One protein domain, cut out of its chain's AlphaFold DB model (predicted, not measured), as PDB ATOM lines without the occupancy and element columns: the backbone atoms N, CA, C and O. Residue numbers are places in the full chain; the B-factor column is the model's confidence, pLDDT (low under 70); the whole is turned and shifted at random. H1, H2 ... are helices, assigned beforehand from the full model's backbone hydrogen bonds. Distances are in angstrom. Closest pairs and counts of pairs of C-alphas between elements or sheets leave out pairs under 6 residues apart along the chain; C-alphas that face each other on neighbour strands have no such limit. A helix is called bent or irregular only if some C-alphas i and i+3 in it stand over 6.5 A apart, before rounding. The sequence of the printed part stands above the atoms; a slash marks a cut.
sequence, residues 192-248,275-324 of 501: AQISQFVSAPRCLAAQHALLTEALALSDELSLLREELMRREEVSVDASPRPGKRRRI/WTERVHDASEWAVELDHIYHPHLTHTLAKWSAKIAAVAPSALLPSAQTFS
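AT A GLANCE: This is residues 192 to 248 and 275 to 324 of the 501 residues of the protein "Protein BFR2" of Dentipellis sp. KUC8613 (UniProt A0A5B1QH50). Two long helices, H2 and the first arm of the bent helix H4, run side by side the same way, and the second arm, H4b, swings away from H2 as a lone arm with little H5 at its far end. Short H1 makes a corner at the beginning of H2, and short H3 packs crosswise on H4a; residues 297 to 304 of H4b and the tail of residues 318 to 324 stick out. The printed part has 107 residues with five named helices, H1 to H5 in chain order, and no named strand; its class is all helix. The whole is extended, with a radius of gyration of the C-alphas of 20.3 A, and flat, spanning 62 by 40 by 19 A.

IN THESE COORDINATES: H4, residues 275 to 311, was assigned as one helix by its hydrogen bonds but is bent: C-alphas 292 and 295 are 7.1 A apart. Its arm H4a, residues 275 to 292, begins with C-alpha 275 at (4.683, -25.363, -15.267) and is 25.8 A long. Its arm H4b, residues 295 to 311, is 24.5 A long and ends with C-alpha 311 at (20.067, -59.264, 19.363). H2, residues 201 to 231, is 45.1 A long. H1 is residues 192 to 198, beginning with C-alpha 192 at (3.662, -36.954, -28.745); it is irregular, with C-alphas 192 and 195 7.1 A apart. H3 is residues 242 to 248, and H5 is residues 313 to 316.

HOW THE PARTS SIT: H4a and H4b stand at a steep tilt of 46 degrees. H4a touches H2 beside residues 211 to 222 of H2 alone, at a shallow tilt of 19 degrees, the same way; the closest C-alphas, of Ser 222 and Ala 286, are 7.3 A apart. H3 touches H4a, about perpendicular at 73 degrees, with the C-alphas of Pro 242 and Ala 282 closest at 6.2 A. H2 and H3 are close but not clearly touching, the closest C-alphas being those of Asp 219 and Gly 243, 7.4 A apart. H1 and H2 touch only at the corner, about perpendicular at 78 degrees, with the C-alphas of Val 198 and Leu 204 closest at 4.9 A. H5 touches H4b, the C-alphas of Ala 309 and Leu 316 being closest at 6.7 A. H2 and H4b are apart. Every O i to N i+4 pair is within hydrogen-bond range in H2, H4a and H4b; in H1 it is 1 of 3, beside 3 of 4 O i to N i+3 pairs, in H3 2 of 3, and H5 is too short for such a pair.

THE WHOLE: The two C-alphas farthest apart, of Ala 200 and Ala 310, are 62.1 A apart. Residues 249 to 274 are not printed, and C-alphas 248 and 275 are 18.7 A apart across the cut. The links H1 to H2 and H4 to H5 are tight, and H2 to H3 is short. The mean pLDDT of the printed part is 83.4; residues 243 to 248 and 318 to 324 are under 70.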
ATOM      1  N   ALA A 192       3.900 -37.353 -27.354       81.12
ATOM      2  CA  ALA A 192       3.662 -36.954 -28.745       81.12
ATOM      3  C   ALA A 192       2.204 -36.539 -29.043       81.12
ATOM      4  O   ALA A 192       1.942 -35.833 -30.015       81.12
ATOM      5  N   GLN A 193       1.246 -36.993 -28.231       81.75
ATOM      6  CA  GLN A 193      -0.182 -36.731 -28.414       81.75
ATOM      7  C   GLN A 193      -0.733 -35.740 -27.385       81.75
ATOM      8  O   GLN A 193      -1.818 -35.200 -27.602       81.75
ATOM      9  N   ILE A 194      -0.012 -35.478 -26.287       81.75
ATOM     10  CA  ILE A 194      -0.506 -34.655 -25.176       81.75
ATOM     11  C   ILE A 194      -0.816 -33.217 -25.614       81.75
ATOM     12  O   ILE A 194      -1.850 -32.673 -25.233       81.75
ATOM     13  N   SER A 195      -0.004 -32.643 -26.509       80.81
ATOM     14  CA  SER A 195      -0.163 -31.275 -27.032       80.81
ATOM     15  C   SER A 195      -1.522 -31.040 -27.708       80.81
ATOM     16  O   SER A 195      -2.096 -29.951 -27.616       80.81
ATOM     17  N   GLN A 196      -2.097 -32.083 -28.315       82.44
ATOM     18  CA  GLN A 196      -3.422 -32.029 -28.938       82.44
ATOM     19  C   GLN A 196      -4.545 -31.859 -27.906       82.44
ATOM     20  O   GLN A 196      -5.593 -31.299 -28.223       82.44
ATOM     21  N   PHE A 197      -4.338 -32.332 -26.673       80.81
ATOM     22  CA  PHE A 197      -5.298 -32.189 -25.578       80.81
ATOM     23  C   PHE A 197      -5.130 -30.856 -24.859       80.81
ATOM     24  O   PHE A 197      -6.131 -30.227 -24.533       80.81
ATOM     25  N   VAL A 198      -3.891 -30.393 -24.678       79.38
ATOM     26  CA  VAL A 198      -3.575 -29.099 -24.043       79.38
ATOM     27  C   VAL A 198      -4.108 -27.910 -24.863       79.38
ATOM     28  O   VAL A 198      -4.393 -26.851 -24.321       79.38
ATOM     29  N   SER A 199      -4.377 -28.112 -26.157       82.50
ATOM     30  CA  SER A 199      -5.051 -27.125 -27.015       82.50
ATOM     31  C   SER A 199      -6.532 -26.890 -26.657       82.50
ATOM     32  O   SER A 199      -7.122 -25.894 -27.072       82.50
ATOM     33  N   ALA A 200      -7.173 -27.811 -25.924       88.06
ATOM     34  CA  ALA A 200      -8.570 -27.680 -25.517       88.06
ATOM     35  C   ALA A 200      -8.675 -26.978 -24.146       88.06
ATOM     36  O   ALA A 200      -8.153 -27.514 -23.165       88.06
ATOM     37  N   PRO A 201      -9.433 -25.867 -24.008       88.62
ATOM     38  CA  PRO A 201      -9.461 -25.070 -22.772       88.62
ATOM     39  C   PRO A 201      -9.837 -25.859 -21.510       88.62
ATOM     40  O   PRO A 201      -9.276 -25.647 -20.442       88.62
ATOM     41  N   ARG A 202     -10.761 -26.821 -21.629       89.19
ATOM     42  CA  ARG A 202     -11.164 -27.689 -20.509       89.19
ATOM     43  C   ARG A 202     -10.048 -28.620 -20.038       89.19
ATOM     44  O   ARG A 202      -9.922 -28.855 -18.842       89.19
ATOM     45  N   CYS A 203      -9.278 -29.170 -20.971       87.69
ATOM     46  CA  CYS A 203      -8.167 -30.061 -20.656       87.69
ATOM     47  C   CYS A 203      -7.000 -29.275 -20.061       87.69
ATOM     48  O   CYS A 203      -6.416 -29.732 -19.086       87.69
ATOM     49  N   LEU A 204      -6.722 -28.083 -20.599       86.19
ATOM     50  CA  LEU A 204      -5.728 -27.159 -20.055       86.19
ATOM     51  C   LEU A 204      -6.062 -26.771 -18.606       86.19
ATOM     52  O   LEU A 204      -5.234 -26.935 -17.718       86.19
ATOM     53  N   ALA A 205      -7.309 -26.363 -18.339       88.56
ATOM     54  CA  ALA A 205      -7.752 -26.032 -16.984       88.56
ATOM     55  C   ALA A 205      -7.630 -27.224 -16.015       88.56
ATOM     56  O   ALA A 205      -7.174 -27.063 -14.885       88.56
ATOM     57  N   ALA A 206      -7.994 -28.433 -16.457       89.12
ATOM     58  CA  ALA A 206      -7.846 -29.643 -15.648       89.12
ATOM     59  C   ALA A 206      -6.372 -30.003 -15.383       89.12
ATOM     60  O   ALA A 206      -6.042 -30.467 -14.294       89.12
ATOM     61  N   GLN A 207      -5.489 -29.782 -16.361       87.06
ATOM     62  CA  GLN A 207      -4.050 -29.984 -16.212       87.06
ATOM     63  C   GLN A 207      -3.457 -29.002 -15.201       87.06
ATOM     64  O   GLN A 207      -2.735 -29.433 -14.307       87.06
ATOM     65  N   HIS A 208      -3.784 -27.713 -15.308       88.25
ATOM     66  CA  HIS A 208      -3.321 -26.702 -14.355       88.25
ATOM     67  C   HIS A 208      -3.805 -27.033 -12.941       88.25
ATOM     68  O   HIS A 208      -3.001 -27.057 -12.021       88.25
ATOM     69  N   ALA A 209      -5.081 -27.397 -12.771       89.94
ATOM     70  CA  ALA A 209      -5.612 -27.809 -11.472       89.94
ATOM     71  C   ALA A 209      -4.856 -29.016 -10.883       89.94
ATOM     72  O   ALA A 209      -4.499 -29.006  -9.709       89.94
ATOM     73  N   LEU A 210      -4.564 -30.037 -11.700       89.44
ATOM     74  CA  LEU A 210      -3.764 -31.188 -11.273       89.44
ATOM     75  C   LEU A 210      -2.355 -30.772 -10.832       89.44
ATOM     76  O   LEU A 210      -1.883 -31.240  -9.800       89.44
ATOM     77  N   LEU A 211      -1.682 -29.928 -11.616       89.81
ATOM     78  CA  LEU A 211      -0.318 -29.485 -11.330       89.81
ATOM     79  C   LEU A 211      -0.256 -28.597 -10.084       89.81
ATOM     80  O   LEU A 211       0.657 -28.766  -9.279       89.81
ATOM     81  N   THR A 212      -1.240 -27.716  -9.880       90.56
ATOM     82  CA  THR A 212      -1.377 -26.920  -8.653       90.56
ATOM     83  C   THR A 212      -1.449 -27.819  -7.425       90.56
ATOM     84  O   THR A 212      -0.644 -27.664  -6.510       90.56
ATOM     85  N   GLU A 213      -2.370 -28.787  -7.420       92.06
ATOM     86  CA  GLU A 213      -2.561 -29.700  -6.285       92.06
ATOM     87  C   GLU A 213      -1.346 -30.615  -6.067       92.06
ATOM     88  O   GLU A 213      -0.925 -30.846  -4.934       92.06
ATOM     89  N   ALA A 214      -0.736 -31.116  -7.146       90.81
ATOM     90  CA  ALA A 214       0.446 -31.970  -7.057       90.81
ATOM     91  C   ALA A 214       1.661 -31.221  -6.486       90.81
ATOM     92  O   ALA A 214       2.363 -31.760  -5.629       90.81
ATOM     93  N   LEU A 215       1.896 -29.982  -6.927       90.31
ATOM     94  CA  LEU A 215       2.983 -29.151  -6.410       90.31
ATOM     95  C   LEU A 215       2.717 -28.692  -4.974       90.31
ATOM     96  O   LEU A 215       3.646 -28.700  -4.173       90.31
ATOM     97  N   ALA A 216       1.469 -28.378  -4.616       90.38
ATOM     98  CA  ALA A 216       1.103 -28.058  -3.237       90.38
ATOM     99  C   ALA A 216       1.386 -29.237  -2.290       90.38
ATOM    100  O   ALA A 216       2.037 -29.062  -1.260       90.38
ATOM    101  N   LEU A 217       0.992 -30.457  -2.678       91.06
ATOM    102  CA  LEU A 217       1.328 -31.667  -1.926       91.06
ATOM    103  C   LEU A 217       2.849 -31.869  -1.827       91.06
ATOM    104  O   LEU A 217       3.361 -32.212  -0.761       91.06
ATOM    105  N   SER A 218       3.580 -31.651  -2.923       91.12
ATOM    106  CA  SER A 218       5.045 -31.747  -2.935       91.12
ATOM    107  C   SER A 218       5.691 -30.751  -1.969       91.12
ATOM    108  O   SER A 218       6.622 -31.115  -1.249       91.12
ATOM    109  N   ASP A 219       5.182 -29.520  -1.898       89.38
ATOM    110  CA  ASP A 219       5.656 -28.488  -0.972       89.38
ATOM    111  C   ASP A 219       5.356 -28.842   0.495       89.38
ATOM    112  O   ASP A 219       6.207 -28.633   1.365       89.38
ATOM    113  N   GLU A 220       4.183 -29.412   0.788       91.12
ATOM    114  CA  GLU A 220       3.827 -29.888   2.134       91.12
ATOM    115  C   GLU A 220       4.706 -31.060   2.593       91.12
ATOM    116  O   GLU A 220       5.173 -31.083   3.737       91.12
ATOM    117  N   LEU A 221       4.983 -32.021   1.706       90.25
ATOM    118  CA  LEU A 221       5.881 -33.141   2.004       90.25
ATOM    119  C   LEU A 221       7.321 -32.660   2.208       90.25
ATOM    120  O   LEU A 221       7.999 -33.106   3.136       90.25
ATOM    121  N   SER A 222       7.762 -31.710   1.387       89.31
ATOM    122  CA  SER A 222       9.054 -31.034   1.522       89.31
ATOM    123  C   SER A 222       9.192 -30.334   2.877       89.31
ATOM    124  O   SER A 222      10.193 -30.511   3.567       89.31
ATOM    125  N   LEU A 223       8.155 -29.606   3.304       89.50
ATOM    126  CA  LEU A 223       8.075 -28.961   4.619       89.50
ATOM    127  C   LEU A 223       8.178 -29.953   5.772       89.50
ATOM    128  O   LEU A 223       8.956 -29.749   6.706       89.50
ATOM    129  N   LEU A 224       7.376 -31.018   5.718       90.62
ATOM    130  CA  LEU A 224       7.404 -32.067   6.730       90.62
ATOM    131  C   LEU A 224       8.808 -32.661   6.840       90.62
ATOM    132  O   LEU A 224       9.307 -32.900   7.937       90.62
ATOM    133  N   ARG A 225       9.453 -32.874   5.699       89.56
ATOM    134  CA  ARG A 225      10.770 -33.480   5.623       89.56
ATOM    135  C   ARG A 225      11.877 -32.569   6.167       89.56
ATOM    136  O   ARG A 225      12.679 -33.045   6.968       89.56
ATOM    137  N   GLU A 226      11.878 -31.278   5.831       88.94
ATOM    138  CA  GLU A 226      12.761 -30.274   6.459       88.94
ATOM    139  C   GLU A 226      12.580 -30.250   7.986       88.94
ATOM    140  O   GLU A 226      13.551 -30.257   8.745       88.94
ATOM    141  N   GLU A 227      11.328 -30.248   8.452       89.62
ATOM    142  CA  GLU A 227      10.997 -30.230   9.878       89.62
ATOM    143  C   GLU A 227      11.528 -31.480  10.595       89.62
ATOM    144  O   GLU A 227      12.062 -31.369  11.700       89.62
ATOM    145  N   LEU A 228      11.421 -32.661   9.979       89.00
ATOM    146  CA  LEU A 228      11.974 -33.899  10.531       89.00
ATOM    147  C   LEU A 228      13.506 -33.862  10.579       89.00
ATOM    148  O   LEU A 228      14.073 -34.118  11.637       89.00
ATOM    149  N   MET A 229      14.172 -33.448   9.500       90.19
ATOM    150  CA  MET A 229      15.638 -33.329   9.459       90.19
ATOM    151  C   MET A 229      16.175 -32.374  10.514       90.19
ATOM    152  O   MET A 229      17.121 -32.688  11.230       90.19
ATOM    153  N   ARG A 230      15.520 -31.224  10.667       89.06
ATOM    154  CA  ARG A 230      15.923 -30.209  11.640       89.06
ATOM    155  C   ARG A 230      15.685 -30.667  13.087       89.06
ATOM    156  O   ARG A 230      16.349 -30.171  13.989       89.06
ATOM    157  N   ARG A 231      14.780 -31.628  13.322       87.62
ATOM    158  CA  ARG A 231      14.638 -32.314  14.625       87.62
ATOM    159  C   ARG A 231      15.690 -33.393  14.850       87.62
ATOM    160  O   ARG A 231      16.028 -33.651  15.997       87.62
ATOM    161  N   GLU A 232      16.167 -34.019  13.780       86.12
ATOM    162  CA  GLU A 232      17.258 -35.001  13.791       86.12
ATOM    163  C   GLU A 232      18.647 -34.338  13.783       86.12
ATOM    164  O   GLU A 232      19.649 -35.030  13.657       86.12
ATOM    165  N   GLU A 233      18.711 -33.007  13.923       86.50
ATOM    166  CA  GLU A 233      19.953 -32.217  13.918       86.50
ATOM    167  C   GLU A 233      20.785 -32.394  12.632       86.50
ATOM    168  O   GLU A 233      21.990 -32.146  12.603       86.50
ATOM    169  N   VAL A 234      20.130 -32.772  11.532       85.81
ATOM    170  CA  VAL A 234      20.747 -32.829  10.205       85.81
ATOM    171  C   VAL A 234      20.821 -31.408   9.650       85.81
ATOM    172  O   VAL A 234      19.793 -30.737   9.524       85.81
ATOM    173  N   SER A 235      22.029 -30.941   9.314       78.94
ATOM    174  CA  SER A 235      22.216 -29.636   8.668       78.94
ATOM    175  C   SER A 235      21.526 -29.639   7.309       78.94
ATOM    176  O   SER A 235      21.928 -30.366   6.399       78.94
ATOM    177  N   VAL A 236      20.468 -28.842   7.175       72.44
ATOM    178  CA  VAL A 236      19.792 -28.622   5.897       72.44
ATOM    179  C   VAL A 236      20.420 -27.392   5.252       72.44
ATOM    180  O   VAL A 236      19.864 -26.299   5.306       72.44
ATOM    181  N   ASP A 237      21.588 -27.577   4.641       71.12
ATOM    182  CA  ASP A 237      22.231 -26.566   3.789       71.12
ATOM    183  C   ASP A 237      21.694 -26.643   2.346       71.12
ATOM    184  O   ASP A 237      22.440 -26.512   1.380       71.12
ATOM    185  N   ALA A 238      20.395 -26.919   2.197       71.06
ATOM    186  CA  ALA A 238      19.733 -26.987   0.901       71.06
ATOM    187  C   ALA A 238      19.447 -25.583   0.365       71.06
ATOM    188  O   ALA A 238      19.181 -24.639   1.126       71.06
ATOM    189  N   SER A 239      19.398 -25.465  -0.959       75.31
ATOM    190  CA  SER A 239      18.822 -24.298  -1.620       75.31
ATOM    191  C   SER A 239      17.411 -24.011  -1.076       75.31
ATOM    192  O   SER A 239      16.682 -24.940  -0.708       75.31
ATOM    193  N   PRO A 240      16.973 -22.738  -0.989       75.56
ATOM    194  CA  PRO A 240      15.635 -22.444  -0.492       75.56
ATOM    195  C   PRO A 240      14.583 -23.156  -1.351       75.56
ATOM    196  O   PRO A 240      14.722 -23.214  -2.571       75.56
ATOM    197  N   ARG A 241      13.510 -23.662  -0.732       80.31
ATOM    198  CA  ARG A 241      12.420 -24.319  -1.472       80.31
ATOM    199  C   ARG A 241      11.913 -23.454  -2.627       80.31
ATOM    200  O   ARG A 241      11.749 -22.248  -2.416       80.31
ATOM    201  N   PRO A 242      11.567 -24.034  -3.789       72.62
ATOM    202  CA  PRO A 242      11.075 -23.285  -4.949       72.62
ATOM    203  C   PRO A 242       9.925 -22.321  -4.619       72.62
ATOM    204  O   PRO A 242       9.990 -21.140  -4.961       72.62
ATOM    205  N   GLY A 243       8.927 -22.762  -3.839       68.50
ATOM    206  CA  GLY A 243       7.829 -21.890  -3.394       68.50
ATOM    207  C   GLY A 243       8.275 -20.714  -2.507       68.50
ATOM    208  O   GLY A 243       7.652 -19.652  -2.502       68.50
ATOM    209  N   LYS A 244       9.386 -20.863  -1.775       64.94
ATOM    210  CA  LYS A 244       9.995 -19.795  -0.968       64.94
ATOM    211  C   LYS A 244      10.900 -18.885  -1.808       64.94
ATOM    212  O   LYS A 244      10.897 -17.689  -1.539       64.94
ATOM    213  N   ARG A 245      11.622 -19.425  -2.803       59.31
ATOM    214  CA  ARG A 245      12.438 -18.663  -3.775       59.31
ATOM    215  C   ARG A 245      11.572 -17.661  -4.530       59.31
ATOM    216  O   ARG A 245      11.834 -16.469  -4.448       59.31
ATOM    217  N   ARG A 246      10.450 -18.115  -5.093       62.69
ATOM    218  CA  ARG A 246       9.502 -17.243  -5.811       62.69
ATOM    219  C   ARG A 246       8.952 -16.118  -4.942       62.69
ATOM    220  O   ARG A 246       8.985 -14.964  -5.333       62.69
ATOM    221  N   ARG A 247       8.554 -16.423  -3.701       61.22
ATOM    222  CA  ARG A 247       8.095 -15.393  -2.753       61.22
ATOM    223  C   ARG A 247       9.175 -14.351  -2.431       61.22
ATOM    224  O   ARG A 247       8.835 -13.269  -1.959       61.22
ATOM    225  N   ILE A 248      10.454 -14.689  -2.582       54.66
ATOM    226  CA  ILE A 248      11.574 -13.763  -2.383       54.66
ATOM    227  C   ILE A 248      11.793 -12.931  -3.651       54.66
ATOM    228  O   ILE A 248      11.872 -11.713  -3.521       54.66
ATOM    229  N   TRP A 275       4.831 -24.129 -16.033       85.56
ATOM    230  CA  TRP A 275       4.683 -25.363 -15.267       85.56
ATOM    231  C   TRP A 275       5.868 -26.318 -15.414       85.56
ATOM    232  O   TRP A 275       6.122 -27.100 -14.496       85.56
ATOM    233  N   THR A 276       6.580 -26.272 -16.541       86.31
ATOM    234  CA  THR A 276       7.739 -27.135 -16.793       86.31
ATOM    235  C   THR A 276       8.859 -26.778 -15.835       86.31
ATOM    236  O   THR A 276       9.362 -27.654 -15.132       86.31
ATOM    237  N   GLU A 277       9.185 -25.487 -15.753       88.31
ATOM    238  CA  GLU A 277      10.182 -24.957 -14.824       88.31
ATOM    239  C   GLU A 277       9.785 -25.254 -13.373       88.31
ATOM    240  O   GLU A 277      10.588 -25.777 -12.608       88.31
ATOM    241  N   ARG A 278       8.510 -25.057 -13.002       88.00
ATOM    242  CA  ARG A 278       8.033 -25.355 -11.636       88.00
ATOM    243  C   ARG A 278       8.229 -26.815 -11.230       88.00
ATOM    244  O   ARG A 278       8.632 -27.091 -10.101       88.00
ATOM    245  N   VAL A 279       7.875 -27.747 -12.114       89.94
ATOM    246  CA  VAL A 279       8.017 -29.185 -11.844       89.94
ATOM    247  C   VAL A 279       9.492 -29.577 -11.814       89.94
ATOM    248  O   VAL A 279       9.879 -30.391 -10.972       89.94
ATOM    249  N   HIS A 280      10.309 -28.987 -12.686       90.94
ATOM    250  CA  HIS A 280      11.752 -29.195 -12.708       90.94
ATOM    251  C   HIS A 280      12.401 -28.732 -11.399       90.94
ATOM    252  O   HIS A 280      13.008 -29.551 -10.712       90.94
ATOM    253  N   ASP A 281      12.167 -27.486 -10.988       89.88
ATOM    254  CA  ASP A 281      12.690 -26.910  -9.746       89.88
ATOM    255  C   ASP A 281      12.267 -27.714  -8.509       89.88
ATOM    256  O   ASP A 281      13.076 -27.968  -7.615       89.88
ATOM    257  N   ALA A 282      11.002 -28.145  -8.445       90.44
ATOM    258  CA  ALA A 282      10.516 -28.995  -7.357       90.44
ATOM    259  C   ALA A 282      11.219 -30.362  -7.328       90.44
ATOM    260  O   ALA A 282      11.533 -30.874  -6.251       90.44
ATOM    261  N   SER A 283      11.487 -30.940  -8.501       91.75
ATOM    262  CA  SER A 283      12.160 -32.237  -8.627       91.75
ATOM    263  C   SER A 283      13.643 -32.146  -8.270       91.75
ATOM    264  O   SER A 283      14.135 -32.982  -7.514       91.75
ATOM    265  N   GLU A 284      14.350 -31.127  -8.765       91.50
ATOM    266  CA  GLU A 284      15.758 -30.883  -8.428       91.50
ATOM    267  C   GLU A 284      15.940 -30.658  -6.931       91.50
ATOM    268  O   GLU A 284      16.814 -31.267  -6.313       91.50
ATOM    269  N   TRP A 285      15.064 -29.855  -6.329       90.44
ATOM    270  CA  TRP A 285      15.102 -29.606  -4.896       90.44
ATOM    271  C   TRP A 285      14.858 -30.884  -4.076       90.44
ATOM    272  O   TRP A 285      15.553 -31.137  -3.090       90.44
ATOM    273  N   ALA A 286      13.909 -31.732  -4.490       90.81
ATOM    274  CA  ALA A 286      13.663 -33.011  -3.821       90.81
ATOM    275  C   ALA A 286      14.899 -33.931  -3.869       90.81
ATOM    276  O   ALA A 286      15.232 -34.563  -2.863       90.81
ATOM    277  N   VAL A 287      15.605 -33.954  -5.005       92.81
ATOM    278  CA  VAL A 287      16.857 -34.705  -5.189       92.81
ATOM    279  C   VAL A 287      17.989 -34.134  -4.329       92.81
ATOM    280  O   VAL A 287      18.708 -34.896  -3.682       92.81
ATOM    281  N   GLU A 288      18.144 -32.810  -4.270       90.88
ATOM    282  CA  GLU A 288      19.123 -32.143  -3.397       90.88
ATOM    283  C   GLU A 288      18.905 -32.540  -1.929       90.88
ATOM    284  O   GLU A 288      19.838 -32.954  -1.234       90.88
ATOM    285  N   LEU A 289      17.652 -32.510  -1.476       89.50
ATOM    286  CA  LEU A 289      17.291 -32.900  -0.119       89.50
ATOM    287  C   LEU A 289      17.513 -34.401   0.153       89.50
ATOM    288  O   LEU A 289      17.916 -34.778   1.259       89.50
ATOM    289  N   ASP A 290      17.272 -35.268  -0.837       90.94
ATOM    290  CA  ASP A 290      17.648 -36.688  -0.787       90.94
ATOM    291  C   ASP A 290      19.146 -36.869  -0.580       90.94
ATOM    292  O   ASP A 290      19.549 -37.613   0.319       90.94
ATOM    293  N   HIS A 291      19.968 -36.147  -1.337       91.88
ATOM    294  CA  HIS A 291      21.419 -36.212  -1.205       91.88
ATOM    295  C   HIS A 291      21.915 -35.733   0.160       91.88
ATOM    296  O   HIS A 291      22.769 -36.397   0.750       91.88
ATOM    297  N   ILE A 292      21.360 -34.638   0.689       91.25
ATOM    298  CA  ILE A 292      21.723 -34.109   2.014       91.25
ATOM    299  C   ILE A 292      21.381 -35.116   3.121       91.25
ATOM    300  O   ILE A 292      22.160 -35.308   4.054       91.25
ATOM    301  N   TYR A 293      20.238 -35.797   3.015       91.12
ATOM    302  CA  TYR A 293      19.791 -36.740   4.044       91.12
ATOM    303  C   TYR A 293      20.446 -38.117   3.972       91.12
ATOM    304  O   TYR A 293      20.531 -38.824   4.979       91.12
ATOM    305  N   HIS A 294      20.886 -38.527   2.785       91.62
ATOM    306  CA  HIS A 294      21.353 -39.885   2.534       91.62
ATOM    307  C   HIS A 294      22.460 -40.372   3.501       91.62
ATOM    308  O   HIS A 294      22.356 -41.507   3.983       91.62
ATOM    309  N   PRO A 295      23.473 -39.564   3.880       92.31
ATOM    310  CA  PRO A 295      24.468 -39.970   4.877       92.31
ATOM    311  C   PRO A 295      23.857 -40.282   6.251       92.31
ATOM    312  O   PRO A 295      24.209 -41.277   6.880       92.31
ATOM    313  N   HIS A 296      22.900 -39.468   6.706       92.00
ATOM    314  CA  HIS A 296      22.219 -39.690   7.983       92.00
ATOM    315  C   HIS A 296      21.348 -40.954   7.943       92.00
ATOM    316  O   HIS A 296      21.383 -41.774   8.867       92.00
ATOM    317  N   LEU A 297      20.611 -41.153   6.845       91.19
ATOM    318  CA  LEU A 297      19.791 -42.343   6.619       91.19
ATOM    319  C   LEU A 297      20.634 -43.625   6.642       91.19
ATOM    320  O   LEU A 297      20.296 -44.576   7.346       91.19
ATOM    321  N   THR A 298      21.734 -43.651   5.889       91.88
ATOM    322  CA  THR A 298      22.618 -44.825   5.794       91.88
ATOM    323  C   THR A 298      23.303 -45.126   7.124       91.88
ATOM    324  O   THR A 298      23.326 -46.287   7.538       91.88
ATOM    325  N   HIS A 299      23.775 -44.103   7.844       93.00
ATOM    326  CA  HIS A 299      24.327 -44.266   9.189       93.00
ATOM    327  C   HIS A 299      23.293 -44.847  10.166       93.00
ATOM    328  O   HIS A 299      23.566 -45.825  10.867       93.00
ATOM    329  N   THR A 300      22.081 -44.289  10.177       92.19
ATOM    330  CA  THR A 300      20.987 -44.747  11.043       92.19
ATOM    331  C   THR A 300      20.601 -46.191  10.727       92.19
ATOM    332  O   THR A 300      20.469 -47.017  11.634       92.19
ATOM    333  N   LEU A 301      20.479 -46.531   9.443       91.75
ATOM    334  CA  LEU A 301      20.156 -47.880   8.993       91.75
ATOM    335  C   LEU A 301      21.257 -48.884   9.357       91.75
ATOM    336  O   LEU A 301      20.947 -49.977   9.831       91.75
ATOM    337  N   ALA A 302      22.532 -48.516   9.210       91.94
ATOM    338  CA  ALA A 302      23.658 -49.353   9.620       91.94
ATOM    339  C   ALA A 302      23.666 -49.596  11.137       91.94
ATOM    340  O   ALA A 302      23.797 -50.742  11.571       91.94
ATOM    341  N   LYS A 303      23.444 -48.548  11.943       93.81
ATOM    342  CA  LYS A 303      23.347 -48.638  13.408       93.81
ATOM    343  C   LYS A 303      22.255 -49.614  13.845       93.81
ATOM    344  O   LYS A 303      22.512 -50.511  14.648       93.81
ATOM    345  N   TRP A 304      21.041 -49.463  13.316       91.50
ATOM    346  CA  TRP A 304      19.929 -50.347  13.676       91.50
ATOM    347  C   TRP A 304      20.105 -51.755  13.118       91.50
ATOM    348  O   TRP A 304      19.819 -52.717  13.826       91.50
ATOM    349  N   SER A 305      20.651 -51.898  11.909       90.56
ATOM    350  CA  SER A 305      20.990 -53.208  11.357       90.56
ATOM    351  C   SER A 305      22.006 -53.948  12.227       90.56
ATOM    352  O   SER A 305      21.832 -55.142  12.444       90.56
ATOM    353  N   ALA A 306      23.047 -53.276  12.726       90.50
ATOM    354  CA  ALA A 306      24.042 -53.887  13.607       90.50
ATOM    355  C   ALA A 306      23.431 -54.280  14.960       90.50
ATOM    356  O   ALA A 306      23.674 -55.378  15.457       90.50
ATOM    357  N   LYS A 307      22.570 -53.422  15.520       91.00
ATOM    358  CA  LYS A 307      21.866 -53.713  16.775       91.00
ATOM    359  C   LYS A 307      20.932 -54.920  16.645       91.00
ATOM    360  O   LYS A 307      20.920 -55.772  17.526       91.00
ATOM    361  N   ILE A 308      20.186 -55.019  15.545       87.69
ATOM    362  CA  ILE A 308      19.332 -56.183  15.270       87.69
ATOM    363  C   ILE A 308      20.193 -57.425  15.030       87.69
ATOM    364  O   ILE A 308      19.866 -58.476  15.560       87.69
ATOM    365  N   ALA A 309      21.309 -57.315  14.305       86.12
ATOM    366  CA  ALA A 309      22.217 -58.443  14.094       86.12
ATOM    367  C   ALA A 309      22.752 -59.015  15.414       86.12
ATOM    368  O   ALA A 309      22.916 -60.223  15.516       86.12
ATOM    369  N   ALA A 310      23.009 -58.160  16.406       87.50
ATOM    370  CA  ALA A 310      23.497 -58.581  17.716       87.50
ATOM    371  C   ALA A 310      22.416 -59.260  18.575       87.50
ATOM    372  O   ALA A 310      22.726 -60.192  19.305       87.50
ATOM    373  N   VAL A 311      21.164 -58.796  18.493       88.81
ATOM    374  CA  VAL A 311      20.067 -59.264  19.363       88.81
ATOM    375  C   VAL A 311      19.257 -60.397  18.729       88.81
ATOM    376  O   VAL A 311      18.871 -61.339  19.405       88.81
ATOM    377  N   ALA A 312      18.983 -60.308  17.430       83.62
ATOM    378  CA  ALA A 312      18.160 -61.254  16.684       83.62
ATOM    379  C   ALA A 312      18.704 -61.438  15.250       83.62
ATOM    380  O   ALA A 312      18.097 -60.958  14.286       83.62
ATOM    381  N   PRO A 313      19.835 -62.152  15.069       77.81
ATOM    382  CA  PRO A 313      20.437 -62.369  13.750       77.81
ATOM    383  C   PRO A 313      19.478 -63.014  12.735       77.81
ATOM    384  O   PRO A 313      19.558 -62.742  11.536       77.81
ATOM    385  N   SER A 314      18.544 -63.845  13.212       79.00
ATOM    386  CA  SER A 314      17.515 -64.502  12.398       79.00
ATOM    387  C   SER A 314      16.551 -63.516  11.730       79.00
ATOM    388  O   SER A 314      16.075 -63.795  10.631       79.00
ATOM    389  N   ALA A 315      16.320 -62.340  12.323       77.38
ATOM    390  CA  ALA A 315      15.465 -61.299  11.750       77.38
ATOM    391  C   ALA A 315      16.064 -60.658  10.484       77.38
ATOM    392  O   ALA A 315      15.340 -60.049   9.698       77.38
ATOM    393  N   LEU A 316      17.379 -60.794  10.274       75.50
ATOM    394  CA  LEU A 316      18.082 -60.285   9.092       75.50
ATOM    395  C   LEU A 316      18.228 -61.328   7.982       75.50
ATOM    396  O   LEU A 316      18.748 -61.013   6.906       75.50
ATOM    397  N   LEU A 317      17.800 -62.567   8.227       71.19
ATOM    398  CA  LEU A 317      17.790 -63.584   7.188       71.19
ATOM    399  C   LEU A 317      16.780 -63.195   6.102       71.19
ATOM    400  O   LEU A 317      15.681 -62.733   6.421       71.19
ATOM    401  N   PRO A 318      17.114 -63.401   4.816       61.81
ATOM    402  CA  PRO A 318      16.174 -63.171   3.732       61.81
ATOM    403  C   PRO A 318      14.910 -64.013   3.944       61.81
ATOM    404  O   PRO A 318      14.918 -65.236   3.794       61.81
ATOM    405  N   SER A 319      13.809 -63.358   4.310       58.62
ATOM    406  CA  SER A 319      12.500 -63.999   4.363       58.62
ATOM    407  C   SER A 319      12.115 -64.485   2.966       58.62
ATOM    408  O   SER A 319      12.373 -63.826   1.960       58.62
ATOM    409  N   ALA A 320      11.399 -65.608   2.880       53.22
ATOM    410  CA  ALA A 320      10.821 -66.079   1.619       53.22
ATOM    411  C   ALA A 320       9.839 -65.068   0.969       53.22
ATOM    412  O   ALA A 320       9.366 -65.307  -0.147       53.22
ATOM    413  N   GLN A 321       9.513 -63.977   1.675       52.12
ATOM    414  CA  GLN A 321       8.591 -62.913   1.283       52.12
ATOM    415  C   GLN A 321       9.282 -61.615   0.826       52.12
ATOM    416  O   GLN A 321       8.611 -60.785   0.214       52.12
ATOM    417  N   THR A 322      10.586 -61.425   1.060       50.59
ATOM    418  CA  THR A 322      11.325 -60.270   0.523       50.59
ATOM    419  C   THR A 322      11.647 -60.476  -0.960       50.59
ATOM    420  O   THR A 322      11.736 -61.600  -1.457       50.59
ATOM    421  N   PHE A 323      11.780 -59.376  -1.708       44.31
ATOM    422  CA  PHE A 323      11.882 -59.379  -3.173       44.31
ATOM    423  C   PHE A 323      13.082 -60.163  -3.749       44.31
ATOM    424  O   PHE A 323      13.079 -60.419  -4.956       44.31
ATOM    425  N   SER A 324      14.038 -60.610  -2.924       47.03
ATOM    426  CA  SER A 324      15.159 -61.456  -3.335       47.03
ATOM    427  C   SER A 324      15.132 -62.830  -2.646       47.03
ATOM    428  O   SER A 324      15.090 -62.970  -1.426       47.03
TER     429      SER A 324